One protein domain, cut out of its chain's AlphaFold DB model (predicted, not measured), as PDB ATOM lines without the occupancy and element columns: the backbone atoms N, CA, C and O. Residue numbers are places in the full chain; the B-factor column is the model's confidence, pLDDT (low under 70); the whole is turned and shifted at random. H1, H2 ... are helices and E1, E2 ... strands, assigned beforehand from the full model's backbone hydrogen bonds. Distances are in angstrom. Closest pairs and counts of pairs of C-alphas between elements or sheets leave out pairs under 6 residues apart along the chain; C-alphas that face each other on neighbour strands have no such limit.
ATOM      1  N   TYR A   2      49.501 -10.003  45.728       94.44
ATOM      2  CA  TYR A   2      49.839 -11.417  45.982       94.44
ATOM      3  C   TYR A   2      48.779 -12.164  46.812       94.44
ATOM      4  O   TYR A   2      48.197 -13.119  46.322       94.44
ATOM      5  N   ALA A   3      48.418 -11.644  47.991       97.00
ATOM      6  CA  ALA A   3      47.403 -12.263  48.853       97.00
ATOM      7  C   ALA A   3      46.004 -12.391  48.206       97.00
ATOM      8  O   ALA A   3      45.226 -13.262  48.580       97.00
ATOM      9  N   LEU A   4      45.661 -11.525  47.243       96.12
ATOM     10  CA  LEU A   4      44.395 -11.613  46.506       96.12
ATOM     11  C   LEU A   4      44.464 -12.695  45.431       96.12
ATOM     12  O   LEU A   4      43.498 -13.429  45.266       96.12
ATOM     13  N   LEU A   5      45.598 -12.815  44.738       95.94
ATOM     14  CA  LEU A   5      45.821 -13.875  43.755       95.94
ATOM     15  C   LEU A   5      45.886 -15.245  44.440       95.94
ATOM     16  O   LEU A   5      45.116 -16.133  44.098       95.94
ATOM     17  N   GLU A   6      46.717 -15.380  45.475       96.25
ATOM     18  CA  GLU A   6      46.849 -16.596  46.289       96.25
ATOM     19  C   GLU A   6      45.526 -16.977  46.973       96.25
ATOM     20  O   GLU A   6      45.173 -18.148  47.079       96.25
ATOM     21  N   GLY A   7      44.756 -15.979  47.412       95.69
ATOM     22  CA  GLY A   7      43.453 -16.185  48.033       95.69
ATOM     23  C   GLY A   7      42.321 -16.528  47.059       95.69
ATOM     24  O   GLY A   7      41.222 -16.819  47.531       95.69
ATOM     25  N   GLY A   8      42.546 -16.487  45.740       94.19
ATOM     26  CA  GLY A   8      41.515 -16.742  44.730       94.19
ATOM     27  C   GLY A   8      40.496 -15.605  44.589       94.19
ATOM     28  O   GLY A   8      39.303 -15.854  44.432       94.19
ATOM     29  N   PHE A   9      40.929 -14.347  44.693       93.75
ATOM     30  CA  PHE A   9      40.079 -13.152  44.626       93.75
ATOM     31  C   PHE A   9      40.380 -12.304  43.373       93.75
ATOM     32  O   PHE A   9      40.913 -11.195  43.492       93.75
ATOM     33  N   PRO A  10      40.006 -12.771  42.165       91.12
ATOM     34  CA  PRO A  10      40.372 -12.129  40.898       91.12
ATOM     35  C   PRO A  10      39.849 -10.694  40.767       91.12
ATOM     36  O   PRO A  10      40.574  -9.798  40.345       91.12
ATOM     37  N   LYS A  11      38.611 -10.427  41.197       89.56
ATOM     38  CA  LYS A  11      38.016  -9.082  41.113       89.56
ATOM     39  C   LYS A  11      38.701  -8.086  42.047       89.56
ATOM     40  O   LYS A  11      39.006  -6.968  41.644       89.56
ATOM     41  N   GLY A  12      39.039  -8.520  43.262       91.88
ATOM     42  CA  GLY A  12      39.865  -7.726  44.170       91.88
ATOM     43  C   GLY A  12      41.264  -7.483  43.596       91.88
ATOM     44  O   GLY A  12      41.786  -6.373  43.680       91.88
ATOM     45  N   ALA A  13      41.870  -8.496  42.971       94.75
ATOM     46  CA  ALA A  13      43.162  -8.351  42.308       94.75
ATOM     47  C   ALA A  13      43.092  -7.349  41.140       94.75
ATOM     48  O   ALA A  13      43.972  -6.497  41.025       94.75
ATOM     49  N   HIS A  14      42.016  -7.356  40.348       91.81
ATOM     50  CA  HIS A  14      41.777  -6.359  39.302       91.81
ATOM     51  C   HIS A  14      41.747  -4.937  39.858       91.81
ATOM     52  O   HIS A  14      42.448  -4.070  39.332       91.81
ATOM     53  N   VAL A  15      41.018  -4.702  40.952       92.69
ATOM     54  CA  VAL A  15      40.994  -3.396  41.632       92.69
ATOM     55  C   VAL A  15      42.406  -2.914  41.962       92.69
ATOM     56  O   VAL A  15      42.742  -1.764  41.699       92.69
ATOM     57  N   ILE A  16      43.263  -3.792  42.483       95.50
ATOM     58  CA  ILE A  16      44.645  -3.423  42.808       95.50
ATOM     59  C   ILE A  16      45.494  -3.221  41.543       95.50
ATOM     60  O   ILE A  16      46.306  -2.298  41.504       95.50
ATOM     61  N   SER A  17      45.289  -4.018  40.487       95.62
ATOM     62  CA  SER A  17      46.009  -3.860  39.213       95.62
ATOM     63  C   SER A  17      45.791  -2.477  38.582       95.62
ATOM     64  O   SER A  17      46.723  -1.901  38.027       95.62
ATOM     65  N   ARG A  18      44.600  -1.884  38.766       95.56
ATOM     66  CA  ARG A  18      44.285  -0.504  38.362       95.56
ATOM     67  C   ARG A  18      45.223   0.508  39.019       95.56
ATOM     68  O   ARG A  18      45.796   1.341  38.327       95.56
ATOM     69  N   SER A  19      45.382   0.437  40.339       96.44
ATOM     70  CA  SER A  19      46.276   1.339  41.080       96.44
ATOM     71  C   SER A  19      47.744   1.115  40.716       96.44
ATOM     72  O   SER A  19      48.520   2.065  40.675       96.44
ATOM     73  N   MET A  20      48.133  -0.123  40.399       97.69
ATOM     74  CA  MET A  20      49.480  -0.404  39.896       97.69
ATOM     75  C   MET A  20      49.716   0.229  38.517       97.69
ATOM     76  O   MET A  20      50.776   0.808  38.304       97.69
ATOM     77  N   HIS A  21      48.731   0.192  37.612       97.94
ATOM     78  CA  HIS A  21      48.798   0.906  36.329       97.94
ATOM     79  C   HIS A  21      48.906   2.424  36.518       97.94
ATOM     80  O   HIS A  21      49.721   3.065  35.864       97.94
ATOM     81  N   GLU A  22      48.156   3.007  37.461       97.94
ATOM     82  CA  GLU A  22      48.294   4.431  37.817       97.94
ATOM     83  C   GLU A  22      49.723   4.763  38.264       97.94
ATOM     84  O   GLU A  22      50.309   5.734  37.778       97.94
ATOM     85  N   ALA A  23      50.316   3.923  39.117       98.12
ATOM     86  CA  ALA A  23      51.704   4.074  39.539       98.12
ATOM     87  C   ALA A  23      52.688   3.943  38.364       98.12
ATOM     88  O   ALA A  23      53.621   4.737  38.268       98.12
ATOM     89  N   ALA A  24      52.472   2.993  37.453       98.38
ATOM     90  CA  ALA A  24      53.309   2.809  36.269       98.38
ATOM     91  C   ALA A  24      53.266   4.019  35.325       98.38
ATOM     92  O   ALA A  24      54.316   4.476  34.872       98.38
ATOM     93  N   VAL A  25      52.080   4.582  35.084       98.38
ATOM     94  CA  VAL A  25      51.900   5.803  34.283       98.38
ATOM     95  C   VAL A  25      52.636   6.980  34.921       98.38
ATOM     96  O   VAL A  25      53.424   7.643  34.250       98.38
ATOM     97  N   VAL A  26      52.428   7.222  36.219       97.69
ATOM     98  CA  VAL A  26      53.082   8.331  36.935       97.69
ATOM     99  C   VAL A  26      54.602   8.154  36.954       97.69
ATOM    100  O   VAL A  26      55.321   9.090  36.610       97.69
ATOM    101  N   ALA A  27      55.101   6.960  37.288       97.31
ATOM    102  CA  ALA A  27      56.534   6.669  37.310       97.31
ATOM    103  C   ALA A  27      57.184   6.875  35.934       97.31
ATOM    104  O   ALA A  27      58.251   7.481  35.853       97.31
ATOM    105  N   SER A  28      56.516   6.437  34.864       96.31
ATOM    106  CA  SER A  28      57.001   6.608  33.490       96.31
ATOM    107  C   SER A  28      57.085   8.088  33.108       96.31
ATOM    108  O   SER A  28      58.113   8.529  32.601       96.31
ATOM    109  N   VAL A  29      56.049   8.881  33.416       96.69
ATOM    110  CA  VAL A  29      56.043  10.331  33.148       96.69
ATOM    111  C   VAL A  29      57.141  11.043  33.939       96.69
ATOM    112  O   VAL A  29      57.892  11.834  33.373       96.69
ATOM    113  N   LEU A  30      57.281  10.758  35.236       95.69
ATOM    114  CA  LEU A  30      58.325  11.375  36.057       95.69
ATOM    115  C   LEU A  30      59.730  11.015  35.556       95.69
ATOM    116  O   LEU A  30      60.590  11.891  35.477       95.69
ATOM    117  N   CYS A  31      59.954   9.751  35.189       93.81
ATOM    118  CA  CYS A  31      61.234   9.278  34.668       93.81
ATOM    119  C   CYS A  31      61.586   9.918  33.319       93.81
ATOM    120  O   CYS A  31      62.719  10.357  33.124       93.81
ATOM    121  N   GLU A  32      60.637   9.960  32.382       91.81
ATOM    122  CA  GLU A  32      60.868  10.466  31.026       91.81
ATOM    123  C   GLU A  32      61.035  11.992  31.018       91.81
ATOM    124  O   GLU A  32      61.967  12.518  30.407       91.81
ATOM    125  N   PHE A  33      60.187  12.716  31.752       93.62
ATOM    126  CA  PHE A  33      60.128  14.174  31.656       93.62
ATOM    127  C   PHE A  33      60.894  14.917  32.747       93.62
ATOM    128  O   PHE A  33      61.276  16.062  32.521       93.62
ATOM    129  N   GLY A  34      61.200  14.288  33.885       91.31
ATOM    130  CA  GLY A  34      61.906  14.945  34.994       91.31
ATOM    131  C   GLY A  34      63.345  15.373  34.682       91.31
ATOM    132  O   GLY A  34      63.962  16.073  35.474       91.31
ATOM    133  N   THR A  35      63.884  14.967  33.530       85.94
ATOM    134  CA  THR A  35      65.195  15.411  33.020       85.94
ATOM    135  C   THR A  35      65.098  16.197  31.712       85.94
ATOM    136  O   THR A  35      66.119  16.550  31.120       85.94
ATOM    137  N   TYR A 129      42.494  -1.019  32.350       94.56
ATOM    138  CA  TYR A 129      42.278  -0.008  33.395       94.56
ATOM    139  C   TYR A 129      40.788   0.325  33.582       94.56
ATOM    140  O   TYR A 129      40.281   0.425  34.704       94.56
ATOM    141  N   THR A 130      40.060   0.479  32.474       92.44
ATOM    142  CA  THR A 130      38.624   0.789  32.481       92.44
ATOM    143  C   THR A 130      37.818  -0.378  33.038       92.44
ATOM    144  O   THR A 130      36.912  -0.165  33.844       92.44
ATOM    145  N   TRP A 131      38.160  -1.606  32.645       89.81
ATOM    146  CA  TRP A 131      37.531  -2.810  33.172       89.81
ATOM    147  C   TRP A 131      37.740  -2.926  34.683       89.81
ATOM    148  O   TRP A 131      36.763  -2.986  35.427       89.81
ATOM    149  N   ALA A 132      38.982  -2.827  35.154       91.31
ATOM    150  CA  ALA A 132      39.297  -2.865  36.577       91.31
ATOM    151  C   ALA A 132      38.597  -1.744  37.374       91.31
ATOM    152  O   ALA A 132      38.155  -1.955  38.501       91.31
ATOM    153  N   SER A 133      38.419  -0.561  36.777       91.06
ATOM    154  CA  SER A 133      37.678   0.548  37.399       91.06
ATOM    155  C   SER A 133      36.194   0.234  37.615       91.06
ATOM    156  O   SER A 133      35.584   0.751  38.554       91.06
ATOM    157  N   HIS A 134      35.592  -0.630  36.791       90.69
ATOM    158  CA  HIS A 134      34.215  -1.074  37.003       90.69
ATOM    159  C   HIS A 134      34.056  -1.976  38.231       90.69
ATOM    160  O   HIS A 134      32.958  -2.018  38.769       90.69
ATOM    161  N   GLU A 135      35.118  -2.632  38.704       87.12
ATOM    162  CA  GLU A 135      35.086  -3.439  39.935       87.12
ATOM    163  C   GLU A 135      35.134  -2.569  41.210       87.12
ATOM    164  O   GLU A 135      34.743  -3.024  42.282       87.12
ATOM    165  N   VAL A 136      35.573  -1.306  41.103       85.75
ATOM    166  CA  VAL A 136      35.626  -0.343  42.224       85.75
ATOM    167  C   VAL A 136      34.373   0.518  42.288       85.75
ATOM    168  O   VAL A 136      33.813   0.757  43.357       85.75
ATOM    169  N   HIS A 137      33.949   1.056  41.145       84.62
ATOM    170  CA  HIS A 137      32.865   2.024  41.137       84.62
ATOM    171  C   HIS A 137      31.502   1.328  41.202       84.62
ATOM    172  O   HIS A 137      31.226   0.416  40.423       84.62
ATOM    173  N   ALA A 138      30.610   1.835  42.060       82.94
ATOM    174  CA  ALA A 138      29.237   1.353  42.244       82.94
ATOM    175  C   ALA A 138      28.309   1.696  41.054       82.94
ATOM    176  O   ALA A 138      27.252   2.303  41.204       82.94
ATOM    177  N   TYR A 139      28.723   1.323  39.843       82.94
ATOM    178  CA  TYR A 139      27.982   1.505  38.600       82.94
ATOM    179  C   TYR A 139      27.409   0.175  38.106       82.94
ATOM    180  O   TYR A 139      27.929  -0.897  38.429       82.94
ATOM    181  N   PRO A 140      26.392   0.211  37.223       85.69
ATOM    182  CA  PRO A 140      25.747  -0.999  36.715       85.69
ATOM    183  C   PRO A 140      26.704  -2.009  36.069       85.69
ATOM    184  O   PRO A 140      26.418  -3.202  36.058       85.69
ATOM    185  N   LYS A 141      27.837  -1.549  35.516       84.75
ATOM    186  CA  LYS A 141      28.844  -2.442  34.934       84.75
ATOM    187  C   LYS A 141      29.537  -3.307  35.986       84.75
ATOM    188  O   LYS A 141      29.630  -4.498  35.737       84.75
ATOM    189  N   GLY A 142      29.919  -2.774  37.145       82.06
ATOM    190  CA  GLY A 142      30.508  -3.581  38.224       82.06
ATOM    191  C   GLY A 142      29.558  -4.669  38.711       82.06
ATOM    192  O   GLY A 142      29.916  -5.840  38.795       82.06
ATOM    193  N   VAL A 143      28.282  -4.312  38.889       80.56
ATOM    194  CA  VAL A 143      27.238  -5.282  39.258       80.56
ATOM    195  C   VAL A 143      27.091  -6.379  38.202       80.56
ATOM    196  O   VAL A 143      26.885  -7.539  38.554       80.56
ATOM    197  N   ARG A 144      27.181  -6.048  36.909       82.69
ATOM    198  CA  ARG A 144      27.062  -7.030  35.819       82.69
ATOM    199  C   ARG A 144      28.305  -7.907  35.664       82.69
ATOM    200  O   ARG A 144      28.123  -9.110  35.553       82.69
ATOM    201  N   LEU A 145      29.499  -7.317  35.705       78.19
ATOM    202  CA  LEU A 145      30.797  -7.977  35.490       78.19
ATOM    203  C   LEU A 145      31.252  -8.841  36.671       78.19
ATOM    204  O   LEU A 145      32.148  -9.668  36.518       78.19
ATOM    205  N   ASN A 146      30.622  -8.694  37.838       78.81
ATOM    206  CA  ASN A 146      30.763  -9.646  38.931       78.81
ATOM    207  C   ASN A 146      30.034 -10.955  38.573       78.81
ATOM    208  O   ASN A 146      28.910 -11.208  39.017       78.81
ATOM    209  N   GLN A 147      30.645 -11.749  37.702       82.00
ATOM    210  CA  GLN A 147      30.197 -13.070  37.288       82.00
ATOM    211  C   GLN A 147      31.391 -14.026  37.214       82.00
ATOM    212  O   GLN A 147      32.533 -13.607  37.039       82.00
ATOM    213  N   SER A 148      31.114 -15.309  37.402       75.00
ATOM    214  CA  SER A 148      32.020 -16.425  37.151       75.00
ATOM    215  C   SER A 148      31.186 -17.551  36.560       75.00
ATOM    216  O   SER A 148      30.017 -17.706  36.929       75.00
ATOM    217  N   GLY A 149      31.780 -18.354  35.683       68.00
ATOM    218  CA  GLY A 149      31.096 -19.507  35.118       68.00
ATOM    219  C   GLY A 149      31.917 -20.783  35.139       68.00
ATOM    220  O   GLY A 149      33.137 -20.740  35.208       68.00
ATOM    221  N   LEU A 150      31.217 -21.911  35.087       63.78
ATOM    222  CA  LEU A 150      31.727 -23.277  34.917       63.78
ATOM    223  C   LEU A 150      30.670 -24.024  34.101       63.78
ATOM    224  O   LEU A 150      29.475 -23.795  34.326       63.78
ATOM    225  N   ASP A 151      31.063 -24.905  33.184       63.88
ATOM    226  CA  ASP A 151      30.128 -25.760  32.434       63.88
ATOM    227  C   ASP A 151      28.965 -24.999  31.757       63.88
ATOM    228  O   ASP A 151      27.803 -25.417  31.786       63.88
ATOM    229  N   GLY A 152      29.248 -23.818  31.193       68.81
ATOM    230  CA  GLY A 152      28.247 -22.975  30.521       68.81
ATOM    231  C   GLY A 152      27.200 -22.325  31.442       68.81
ATOM    232  O   GLY A 152      26.272 -21.671  30.963       68.81
ATOM    233  N   ARG A 153      27.331 -22.466  32.765       68.69
ATOM    234  CA  ARG A 153      26.505 -21.770  33.761       68.69
ATOM    235  C   ARG A 153      27.240 -20.545  34.280       68.69
ATOM    236  O   ARG A 153      28.443 -20.591  34.484       68.69
ATOM    237  N   GLN A 154      26.504 -19.462  34.516       77.81
ATOM    238  CA  GLN A 154      27.028 -18.209  35.063       77.81
ATOM    239  C   GLN A 154      26.384 -17.928  36.419       77.81
ATOM    240  O   GLN A 154      25.166 -18.034  36.575       77.81
ATOM    241  N   TRP A 155      27.190 -17.524  37.391       80.12
ATOM    242  CA  TRP A 155      26.745 -17.104  38.715       80.12
ATOM    243  C   TRP A 155      27.460 -15.835  39.144       80.12
ATOM    244  O   TRP A 155      28.495 -15.458  38.602       80.12
ATOM    245  N   LYS A 156      26.897 -15.160  40.145       84.94
ATOM    246  CA  LYS A 156      27.583 -14.057  40.815       84.94
ATOM    247  C   LYS A 156      28.770 -14.597  41.599       84.94
ATOM    248  O   LYS A 156      28.639 -15.593  42.311       84.94
ATOM    249  N   LEU A 157      29.919 -13.941  41.469       82.81
ATOM    250  CA  LEU A 157      31.106 -14.310  42.222       82.81
ATOM    251  C   LEU A 157      30.972 -13.755  43.647       82.81
ATOM    252  O   LEU A 157      31.097 -12.556  43.888       82.81
ATOM    253  N   ALA A 158      30.697 -14.648  44.595       79.88
ATOM    254  CA  ALA A 158      30.515 -14.313  46.009       79.88
ATOM    255  C   ALA A 158      31.691 -14.767  46.900       79.88
ATOM    256  O   ALA A 158      31.603 -14.681  48.122       79.88
ATOM    257  N   GLY A 159      32.780 -15.275  46.315       83.12
ATOM    258  CA  GLY A 159      33.875 -15.869  47.075       83.12
ATOM    259  C   GLY A 159      35.098 -16.206  46.230       83.12
ATOM    260  O   GLY A 159      35.332 -15.595  45.188       83.12
ATOM    261  N   ARG A 160      35.883 -17.167  46.722       90.94
ATOM    262  CA  ARG A 160      37.143 -17.588  46.106       90.94
ATOM    263  C   ARG A 160      36.903 -18.367  44.817       90.94
ATOM    264  O   ARG A 160      35.949 -19.137  44.733       90.94
ATOM    265  N   THR A 161      37.792 -18.202  43.850       88.12
ATOM    266  CA  THR A 161      37.809 -18.955  42.596       88.12
ATOM    267  C   THR A 161      39.228 -19.011  42.030       88.12
ATOM    268  O   THR A 161      40.024 -18.104  42.268       88.12
ATOM    269  N   ASN A 162      39.518 -20.060  41.262       87.88
ATOM    270  CA  ASN A 162      40.758 -20.170  40.491       87.88
ATOM    271  C   ASN A 162      40.614 -19.599  39.066       87.88
ATOM    272  O   ASN A 162      41.602 -19.510  38.350       87.88
ATOM    273  N   ALA A 163      39.402 -19.213  38.652       85.88
ATOM    274  CA  ALA A 163      39.138 -18.643  37.333       85.88
ATOM    275  C   ALA A 163      39.270 -17.109  37.327       85.88
ATOM    276  O   ALA A 163      38.840 -16.444  38.274       85.88
ATOM    277  N   GLY A 164      39.787 -16.542  36.235       87.38
ATOM    278  CA  GLY A 164      39.909 -15.095  36.033       87.38
ATOM    279  C   GLY A 164      41.091 -14.468  36.774       87.38
ATOM    280  O   GLY A 164      41.062 -13.274  37.080       87.38
ATOM    281  N   LEU A 165      42.102 -15.264  37.135       93.06
ATOM    282  CA  LEU A 165      43.291 -14.797  37.852       93.06
ATOM    283  C   LEU A 165      44.383 -14.301  36.900       93.06
ATOM    284  O   LEU A 165      45.217 -13.500  37.331       93.06
ATOM    285  N   ALA A 166      44.381 -14.726  35.632       94.81
ATOM    286  CA  ALA A 166      45.473 -14.407  34.721       94.81
ATOM    287  C   ALA A 166      45.519 -12.917  34.363       94.81
ATOM    288  O   ALA A 166      46.568 -12.291  34.501       94.81
ATOM    289  N   ASP A 167      44.399 -12.314  33.967       93.50
ATOM    290  CA  ASP A 167      44.336 -10.889  33.610       93.50
ATOM    291  C   ASP A 167      44.817  -9.932  34.721       93.50
ATOM    292  O   ASP A 167      45.670  -9.072  34.445       93.50
ATOM    293  N   PRO A 168      44.337 -10.032  35.982       94.94
ATOM    294  CA  PRO A 168      44.815  -9.148  37.038       94.94
ATOM    295  C   PRO A 168      46.268  -9.441  37.425       94.94
ATOM    296  O   PRO A 168      46.987  -8.505  37.781       94.94
ATOM    297  N   ALA A 169      46.723 -10.697  37.330       96.81
ATOM    298  CA  ALA A 169      48.116 -11.053  37.582       96.81
ATOM    299  C   ALA A 169      49.054 -10.466  36.521       96.81
ATOM    300  O   ALA A 169      50.027  -9.796  36.866       96.81
ATOM    301  N   GLN A 170      48.733 -10.641  35.239       96.81
ATOM    302  CA  GLN A 170      49.505 -10.084  34.131       96.81
ATOM    303  C   GLN A 170      49.553  -8.557  34.205       96.81
ATOM    304  O   GLN A 170      50.635  -7.976  34.153       96.81
ATOM    305  N   SER A 171      48.407  -7.905  34.420       96.50
ATOM    306  CA  SER A 171      48.331  -6.444  34.564       96.50
ATOM    307  C   SER A 171      49.216  -5.941  35.711       96.50
ATOM    308  O   SER A 171      49.926  -4.946  35.569       96.50
ATOM    309  N   ALA A 172      49.218  -6.651  36.841       96.69
ATOM    310  CA  ALA A 172      50.057  -6.321  37.986       96.69
ATOM    311  C   ALA A 172      51.553  -6.499  37.701       96.69
ATOM    312  O   ALA A 172      52.349  -5.629  38.048       96.69
ATOM    313  N   LEU A 173      51.937  -7.614  37.077       97.19
ATOM    314  CA  LEU A 173      53.328  -7.911  36.738       97.19
ATOM    315  C   LEU A 173      53.883  -6.910  35.720       97.19
ATOM    316  O   LEU A 173      54.986  -6.399  35.906       97.19
ATOM    317  N   ILE A 174      53.098  -6.577  34.691       96.94
ATOM    318  CA  ILE A 174      53.447  -5.568  33.684       96.94
ATOM    319  C   ILE A 174      53.651  -4.205  34.352       96.94
ATOM    320  O   ILE A 174      54.701  -3.588  34.170       96.94
ATOM    321  N   ALA A 175      52.699  -3.759  35.174       97.81
ATOM    322  CA  ALA A 175      52.803  -2.482  35.875       97.81
ATOM    323  C   ALA A 175      54.002  -2.438  36.842       97.81
ATOM    324  O   ALA A 175      54.732  -1.449  36.893       97.81
ATOM    325  N   LEU A 176      54.259  -3.527  37.578       96.94
ATOM    326  CA  LEU A 176      55.421  -3.640  38.464       96.94
ATOM    327  C   LEU A 176      56.740  -3.537  37.689       96.94
ATOM    328  O   LEU A 176      57.658  -2.836  38.120       96.94
ATOM    329  N   ASN A 177      56.828  -4.219  36.546       97.25
ATOM    330  CA  ASN A 177      57.994  -4.160  35.675       97.25
ATOM    331  C   ASN A 177      58.185  -2.748  35.095       97.25
ATOM    332  O   ASN A 177      59.304  -2.254  35.084       97.25
ATOM    333  N   GLN A 178      57.112  -2.053  34.703       96.81
ATOM    334  CA  GLN A 178      57.170  -0.669  34.207       96.81
ATOM    335  C   GLN A 178      57.681   0.321  35.263       96.81
ATOM    336  O   GLN A 178      58.553   1.143  34.971       96.81
ATOM    337  N   VAL A 179      57.189   0.226  36.506       97.38
ATOM    338  CA  VAL A 179      57.696   1.046  37.621       97.38
ATOM    339  C   VAL A 179      59.170   0.733  37.875       97.38
ATOM    340  O   VAL A 179      59.994   1.641  37.965       97.38
ATOM    341  N   THR A 180      59.518  -0.553  37.940       96.12
ATOM    342  CA  THR A 180      60.889  -1.007  38.204       96.12
ATOM    343  C   THR A 180      61.850  -0.542  37.112       96.12
ATOM    344  O   THR A 180      62.907   0.007  37.420       96.12
ATOM    345  N   ALA A 181      61.472  -0.690  35.841       94.25
ATOM    346  CA  ALA A 181      62.234  -0.201  34.700       94.25
ATOM    347  C   ALA A 181      62.442   1.316  34.800       94.25
ATOM    348  O   ALA A 181      63.585   1.755  34.755       94.25
ATOM    349  N   SER A 182      61.382   2.092  35.065       93.62
ATOM    350  CA  SER A 182      61.469   3.552  35.238       93.62
ATOM    351  C   SER A 182      62.486   3.953  36.316       93.62
ATOM    352  O   SER A 182      63.275   4.875  36.127       93.62
ATOM    353  N   MET A 183      62.533   3.233  37.440       91.06
ATOM    354  CA  MET A 183      63.513   3.503  38.500       91.06
ATOM    355  C   MET A 183      64.943   3.099  38.107       91.06
ATOM    356  O   MET A 183      65.906   3.785  38.453       91.06
ATOM    357  N   LEU A 184      65.102   1.984  37.389       91.75
ATOM    358  CA  LEU A 184      66.406   1.480  36.954       91.75
ATOM    359  C   LEU A 184      67.010   2.308  35.814       91.75
ATOM    360  O   LEU A 184      68.235   2.439  35.748       91.75
ATOM    361  N   THR A 185      66.176   2.876  34.942       87.75
ATOM    362  CA  THR A 185      66.587   3.614  33.740       87.75
ATOM    363  C   THR A 185      66.507   5.128  33.898       87.75
ATOM    364  O   THR A 185      66.449   5.835  32.894       87.75
ATOM    365  N   LEU A 186      66.513   5.632  35.137       84.56
ATOM    366  CA  LEU A 186      66.483   7.067  35.406       84.56
ATOM    367  C   LEU A 186      67.578   7.794  34.593       84.56
ATOM    368  O   LEU A 186      68.763   7.449  34.729       84.56
ATOM    369  N   PRO A 187      67.220   8.788  33.758       78.19
ATOM    370  CA  PRO A 187      68.197   9.478  32.931       78.19
ATOM    371  C   PRO A 187      69.283  10.153  33.777       78.19
ATOM    372  O   PRO A 187      69.036  10.642  34.877       78.19
ATOM    373  N   GLY A 188      70.518  10.154  33.273       75.75
ATOM    374  CA  GLY A 188      71.672  10.725  33.977       75.75
ATOM    375  C   GLY A 188      72.364   9.787  34.976       75.75
ATOM    376  O   GLY A 188      73.429  10.140  35.477       75.75
ATOM    377  N   VAL A 189      71.842   8.576  35.214       76.75
ATOM    378  CA  VAL A 189      72.499   7.560  36.061       76.75
ATOM    379  C   VAL A 189      72.861   6.308  35.245       76.75
ATOM    380  O   VAL A 189      72.230   5.258  35.398       76.75
ATOM    381  N   PRO A 190      73.864   6.382  34.346       72.88
ATOM    382  CA  PRO A 190      74.234   5.256  33.498       72.88
ATOM    383  C   PRO A 190      74.800   4.104  34.333       72.88
ATOM    384  O   PRO A 190      75.762   4.259  35.083       72.88
ATOM    385  N   SER A 191      74.215   2.917  34.183       86.88
ATOM    386  CA  SER A 191      74.720   1.696  34.806       86.88
ATOM    387  C   SER A 191      74.355   0.477  33.957       86.88
ATOM    388  O   SER A 191      73.178   0.117  33.889       86.88
ATOM    389  N   PRO A 192      75.341  -0.202  33.337       89.00
ATOM    390  CA  PRO A 192      75.096  -1.441  32.603       89.00
ATOM    391  C   PRO A 192      74.373  -2.493  33.451       89.00
ATOM    392  O   PRO A 192      73.454  -3.149  32.973       89.00
ATOM    393  N   SER A 193      74.714  -2.594  34.739       92.50
ATOM    394  CA  SER A 193      74.072  -3.526  35.672       92.50
ATOM    395  C   SER A 193      72.576  -3.259  35.847       92.50
ATOM    396  O   SER A 193      71.809  -4.206  35.988       92.50
ATOM    397  N   ARG A 194      72.136  -1.993  35.803       92.19
ATOM    398  CA  ARG A 194      70.707  -1.642  35.887       92.19
ATOM    399  C   ARG A 194      69.944  -2.037  34.629       92.19
ATOM    400  O   ARG A 194      68.823  -2.519  34.736       92.19
ATOM    401  N   LEU A 195      70.563  -1.898  33.456       90.62
ATOM    402  CA  LEU A 195      69.977  -2.364  32.195       90.62
ATOM    403  C   LEU A 195      69.848  -3.891  32.180       90.62
ATOM    404  O   LEU A 195      68.792  -4.411  31.829       90.62
ATOM    405  N   VAL A 196      70.882  -4.609  32.633       93.88
ATOM    406  CA  VAL A 196      70.833  -6.073  32.788       93.88
ATOM    407  C   VAL A 196      69.740  -6.482  33.778       93.88
ATOM    408  O   VAL A 196      68.968  -7.387  33.479       93.88
ATOM    409  N   ALA A 197      69.626  -5.798  34.921       94.00
ATOM    410  CA  ALA A 197      68.570  -6.061  35.897       94.00
ATOM    411  C   ALA A 197      67.168  -5.815  35.315       94.00
ATOM    412  O   ALA A 197      66.281  -6.644  35.505       94.00
ATOM    413  N   SER A 198      66.978  -4.730  34.557       93.69
ATOM    414  CA  SER A 198      65.708  -4.439  33.883       93.69
ATOM    415  C   SER A 198      65.356  -5.512  32.849       93.69
ATOM    416  O   SER A 198      64.203  -5.927  32.765       93.69
ATOM    417  N   GLN A 199      66.341  -6.000  32.088       94.00
ATOM    418  CA  GLN A 199      66.132  -7.075  31.120       94.00
ATOM    419  C   GLN A 199      65.780  -8.400  31.811       94.00
ATOM    420  O   GLN A 199      64.876  -9.104  31.371       94.00
ATOM    421  N   ALA A 200      66.472  -8.732  32.905       95.81
ATOM    422  CA  ALA A 200      66.194  -9.932  33.687       95.81
ATOM    423  C   ALA A 200      64.785  -9.892  34.304       95.81
ATOM    424  O   ALA A 200      64.054 -10.876  34.218       95.81
ATOM    425  N   ALA A 201      64.373  -8.744  34.855       96.00
ATOM    426  CA  ALA A 201      63.025  -8.543  35.383       96.00
ATOM    427  C   ALA A 201      61.948  -8.733  34.304       96.00
ATOM    428  O   ALA A 201      60.943  -9.393  34.555       96.00
ATOM    429  N   MET A 202      62.186  -8.232  33.087       96.25
ATOM    430  CA  MET A 202      61.273  -8.414  31.958       96.25
ATOM    431  C   MET A 202      61.144  -9.885  31.530       96.25
ATOM    432  O   MET A 202      60.045 -10.330  31.211       96.25
ATOM    433  N   ILE A 203      62.236 -10.659  31.547       97.75
ATOM    434  CA  ILE A 203      62.195 -12.103  31.249       97.75
ATOM    435  C   ILE A 203      61.330 -12.832  32.284       97.75
ATOM    436  O   ILE A 203      60.386 -13.522  31.906       97.75
ATOM    437  N   LEU A 204      61.589 -12.606  33.576       96.81
ATOM    438  CA  LEU A 204      60.822 -13.218  34.668       96.81
ATOM    439  C   LEU A 204      59.341 -12.820  34.628       96.81
ATOM    440  O   LEU A 204      58.465 -13.650  34.851       96.81
ATOM    441  N   GLN A 205      59.053 -11.553  34.322       97.31
ATOM    442  CA  GLN A 205      57.689 -11.069  34.153       97.31
ATOM    443  C   GLN A 205      56.977 -11.787  33.001       97.31
ATOM    444  O   GLN A 205      55.834 -12.201  33.176       97.31
ATOM    445  N   ASN A 206      57.630 -11.963  31.850       97.50
ATOM    446  CA  ASN A 206      57.032 -12.659  30.709       97.50
ATOM    447  C   ASN A 206      56.781 -14.142  31.006       97.50
ATOM    448  O   ASN A 206      55.709 -14.649  30.684       97.50
ATOM    449  N   GLU A 207      57.731 -14.824  31.649       98.19
ATOM    450  CA  GLU A 207      57.562 -16.215  32.085       98.19
ATOM    451  C   GLU A 207      56.375 -16.357  33.044       98.19
ATOM    452  O   GLU A 207      55.505 -17.198  32.826       98.19
ATOM    453  N   ALA A 208      56.282 -15.484  34.051       97.12
ATOM    454  CA  ALA A 208      55.171 -15.492  34.995       97.12
ATOM    455  C   ALA A 208      53.824 -15.196  34.311       97.12
ATOM    456  O   ALA A 208      52.838 -15.872  34.591       97.12
ATOM    457  N   CYS A 209      53.770 -14.227  33.391       97.31
ATOM    458  CA  CYS A 209      52.564 -13.928  32.618       97.31
ATOM    459  C   CYS A 209      52.088 -15.140  31.807       97.31
ATOM    460  O   CYS A 209      50.906 -15.475  31.861       97.31
ATOM    461  N   HIS A 210      52.997 -15.816  31.097       97.75
ATOM    462  CA  HIS A 210      52.656 -17.018  30.335       97.75
ATOM    463  C   HIS A 210      52.175 -18.155  31.233       97.75
ATOM    464  O   HIS A 210      51.236 -18.857  30.868       97.75
ATOM    465  N   GLU A 211      52.776 -18.320  32.410       97.62
ATOM    466  CA  GLU A 211      52.382 -19.367  33.349       97.62
ATOM    467  C   GLU A 211      50.961 -19.155  33.888       97.62
ATOM    468  O   GLU A 211      50.179 -20.100  33.957       97.62
ATOM    469  N   PHE A 212      50.583 -17.908  34.193       96.31
ATOM    470  CA  PHE A 212      49.209 -17.582  34.583       96.31
ATOM    471  C   PHE A 212      48.191 -17.922  33.490       96.31
ATOM    472  O   PHE A 212      47.147 -18.494  33.799       96.31
ATOM    473  N   VAL A 213      48.497 -17.599  32.229       95.38
ATOM    474  CA  VAL A 213      47.624 -17.928  31.088       95.38
ATOM    475  C   VAL A 213      47.528 -19.439  30.900       95.38
ATOM    476  O   VAL A 213      46.429 -19.970  30.808       95.38
ATOM    477  N   ARG A 214      48.666 -20.147  30.923       96.69
ATOM    478  CA  ARG A 214      48.717 -21.606  30.772       96.69
ATOM    479  C   ARG A 214      47.840 -22.313  31.808       96.69
ATOM    480  O   ARG A 214      47.076 -23.203  31.450       96.69
ATOM    481  N   ILE A 215      47.941 -21.918  33.077       93.56
ATOM    482  CA  ILE A 215      47.145 -22.509  34.164       93.56
ATOM    483  C   ILE A 215      45.655 -22.183  33.993       93.56
ATOM    484  O   ILE A 215      44.810 -23.044  34.231       93.56
ATOM    485  N   GLU A 216      45.310 -20.962  33.581       90.88
ATOM    486  CA  GLU A 216      43.913 -20.588  33.338       90.88
ATOM    487  C   GLU A 216      43.298 -21.380  32.173       90.88
ATOM    488  O   GLU A 216      42.169 -21.863  32.297       90.88
ATOM    489  N   ASP A 217      44.056 -21.599  31.096       90.81
ATOM    490  CA  ASP A 217      43.655 -22.444  29.967       90.81
ATOM    491  C   ASP A 217      43.465 -23.913  30.387       90.81
ATOM    492  O   ASP A 217      42.501 -24.556  29.968       90.81
ATOM    493  N   GLU A 218      44.341 -24.446  31.245       91.44
ATOM    494  CA  GLU A 218      44.212 -25.803  31.798       91.44
ATOM    495  C   GLU A 218      42.944 -25.952  32.641       91.44
ATOM    496  O   GLU A 218      42.160 -26.874  32.416       91.44
ATOM    497  N   ILE A 219      42.675 -24.996  33.536       86.50
ATOM    498  CA  ILE A 219      41.440 -24.961  34.334       86.50
ATOM    499  C   ILE A 219      40.208 -24.885  33.420       86.50
ATOM    500  O   ILE A 219      39.194 -25.545  33.671       86.50
ATOM    501  N   ALA A 220      40.273 -24.086  32.352       81.12
ATOM    502  CA  ALA A 220      39.174 -23.960  31.407       81.12
ATOM    503  C   ALA A 220      38.935 -25.252  30.612       81.12
ATOM    504  O   ALA A 220      37.776 -25.623  30.400       81.12
ATOM    505  N   ALA A 221      40.001 -25.956  30.220       83.94
ATOM    506  CA  ALA A 221      39.931 -27.240  29.529       83.94
ATOM    507  C   ALA A 221      39.394 -28.366  30.428       83.94
ATOM    508  O   ALA A 221      38.623 -29.205  29.960       83.94
ATOM    509  N   GLU A 222      39.750 -28.367  31.715       79.06
ATOM    510  CA  GLU A 222      39.233 -29.324  32.700       79.06
ATOM    511  C   GLU A 222      37.731 -29.138  32.973       79.06
ATOM    512  O   GLU A 222      37.038 -30.109  33.285       79.06
ATOM    513  N   HIS A 223      37.211 -27.909  32.841       63.72
ATOM    514  CA  HIS A 223      35.897 -27.560  33.384       63.72
ATOM    515  C   HIS A 223      34.953 -26.737  32.481       63.72
ATOM    516  O   HIS A 223      34.014 -26.114  32.981       63.72
ATOM    517  N   SER A 224      35.168 -26.694  31.161       57.78
ATOM    518  CA  SER A 224      34.310 -25.940  30.219       57.78
ATOM    519  C   SER A 224      33.957 -24.522  30.726       57.78
ATOM    520  O   SER A 224      32.798 -24.091  30.690       57.78
ATOM    521  N   VAL A 225      34.940 -23.814  31.297       54.03
ATOM    522  CA  VAL A 225      34.758 -22.494  31.928       54.03
ATOM    523  C   VAL A 225      34.580 -21.430  30.854       54.03
ATOM    524  O   VAL A 225      35.356 -21.354  29.909       54.03
ATOM    525  N   THR A 226      33.595 -20.548  31.019       50.84
ATOM    526  CA  THR A 226      33.542 -19.277  30.282       50.84
ATOM    527  C   THR A 226      33.648 -18.132  31.286       50.84
ATOM    528  O   THR A 226      32.738 -17.947  32.098       50.84
ATOM    529  N   VAL A 227      34.747 -17.376  31.242       49.00
ATOM    530  CA  VAL A 227      34.899 -16.097  31.957       49.00
ATOM    531  C   VAL A 227      34.479 -14.976  30.999       49.00
ATOM    532  O   VAL A 227      34.928 -14.960  29.854       49.00
ATOM    533  N   VAL A 228      33.583 -14.080  31.433       46.81
ATOM    534  CA  VAL A 228      33.116 -12.900  30.670       46.81
ATOM    535  C   VAL A 228      33.256 -11.644  31.520       46.81
ATOM    536  O   VAL A 228      32.937 -11.716  32.731       46.81
TER     537      VAL A 228
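This is residues 2 to 35 and 129 to 228 of the 228 residues of an uncharacterized protein of Serinicoccus sp. CNJ-927 (UniProt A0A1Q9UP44). Three long helices, H2, H5 and H6, lie side by side in a flat row with H5 in the middle; H2 and H5 run the same way and H6 folds back along H5. The short parts gather toward one end of the row: H1, H3, H4 and the small strand hairpin E1 and E2. The 134 printed residues run H1 H2 H3 H4 E1 E2 H5 H6, six named helices and two antiparallel strands, mostly helix. The whole is only just loose, close to compact, with a radius of gyration of the C-alphas of 17.4 A and spans of 55 by 33 by 20 A.

H1, residues 2 to 6, begins at C-alpha 2 (49.839, -11.417, 45.982). H2, residues 10 to 33, is 34.2 A long. H3 is residues 129 to 136, H4 140 to 145, E1 148 to 150 and E2 153 to 155. H5, residues 166 to 184, is 26.4 A long. H6, residues 192 to 223, is 47.1 A long and ends at C-alpha 223 (35.897, -27.560, 33.384).

The hub, H2, touches H5 at a shallow tilt of 23 degrees, the same way, closest at the C-alphas of His 14 and Pro 168, 4.7 A. H5 and H6 form a helical hairpin at 2 degrees, opposite ways, closest at C-alphas 166 and 212, 4.9 A. H2 touches H3 with residues 11 to 21 alone, at a steep tilt of 46 degrees. H1 and H2 touch only at the corner, C-alphas 4 and 13 being 5.5 A apart. In the hairpin E1 and E2, N 148 and O 155 are 2.9 A apart, within hydrogen-bond range. Every O i to N i+4 pair is within range in H1, H4, H5 and H6, against 19 of 20 in H2 and 2 of 4 in H3.

The C-alphas farthest apart, of Arg 153 and Gly 188, are 55.6 A apart. Residues 36 to 128 are not printed; C-alphas 35 and 129 are 27.6 A apart across the cut. Of the links printed whole, none is long. Confidence is under 70 at residues 149 to 153 and 223 to 228.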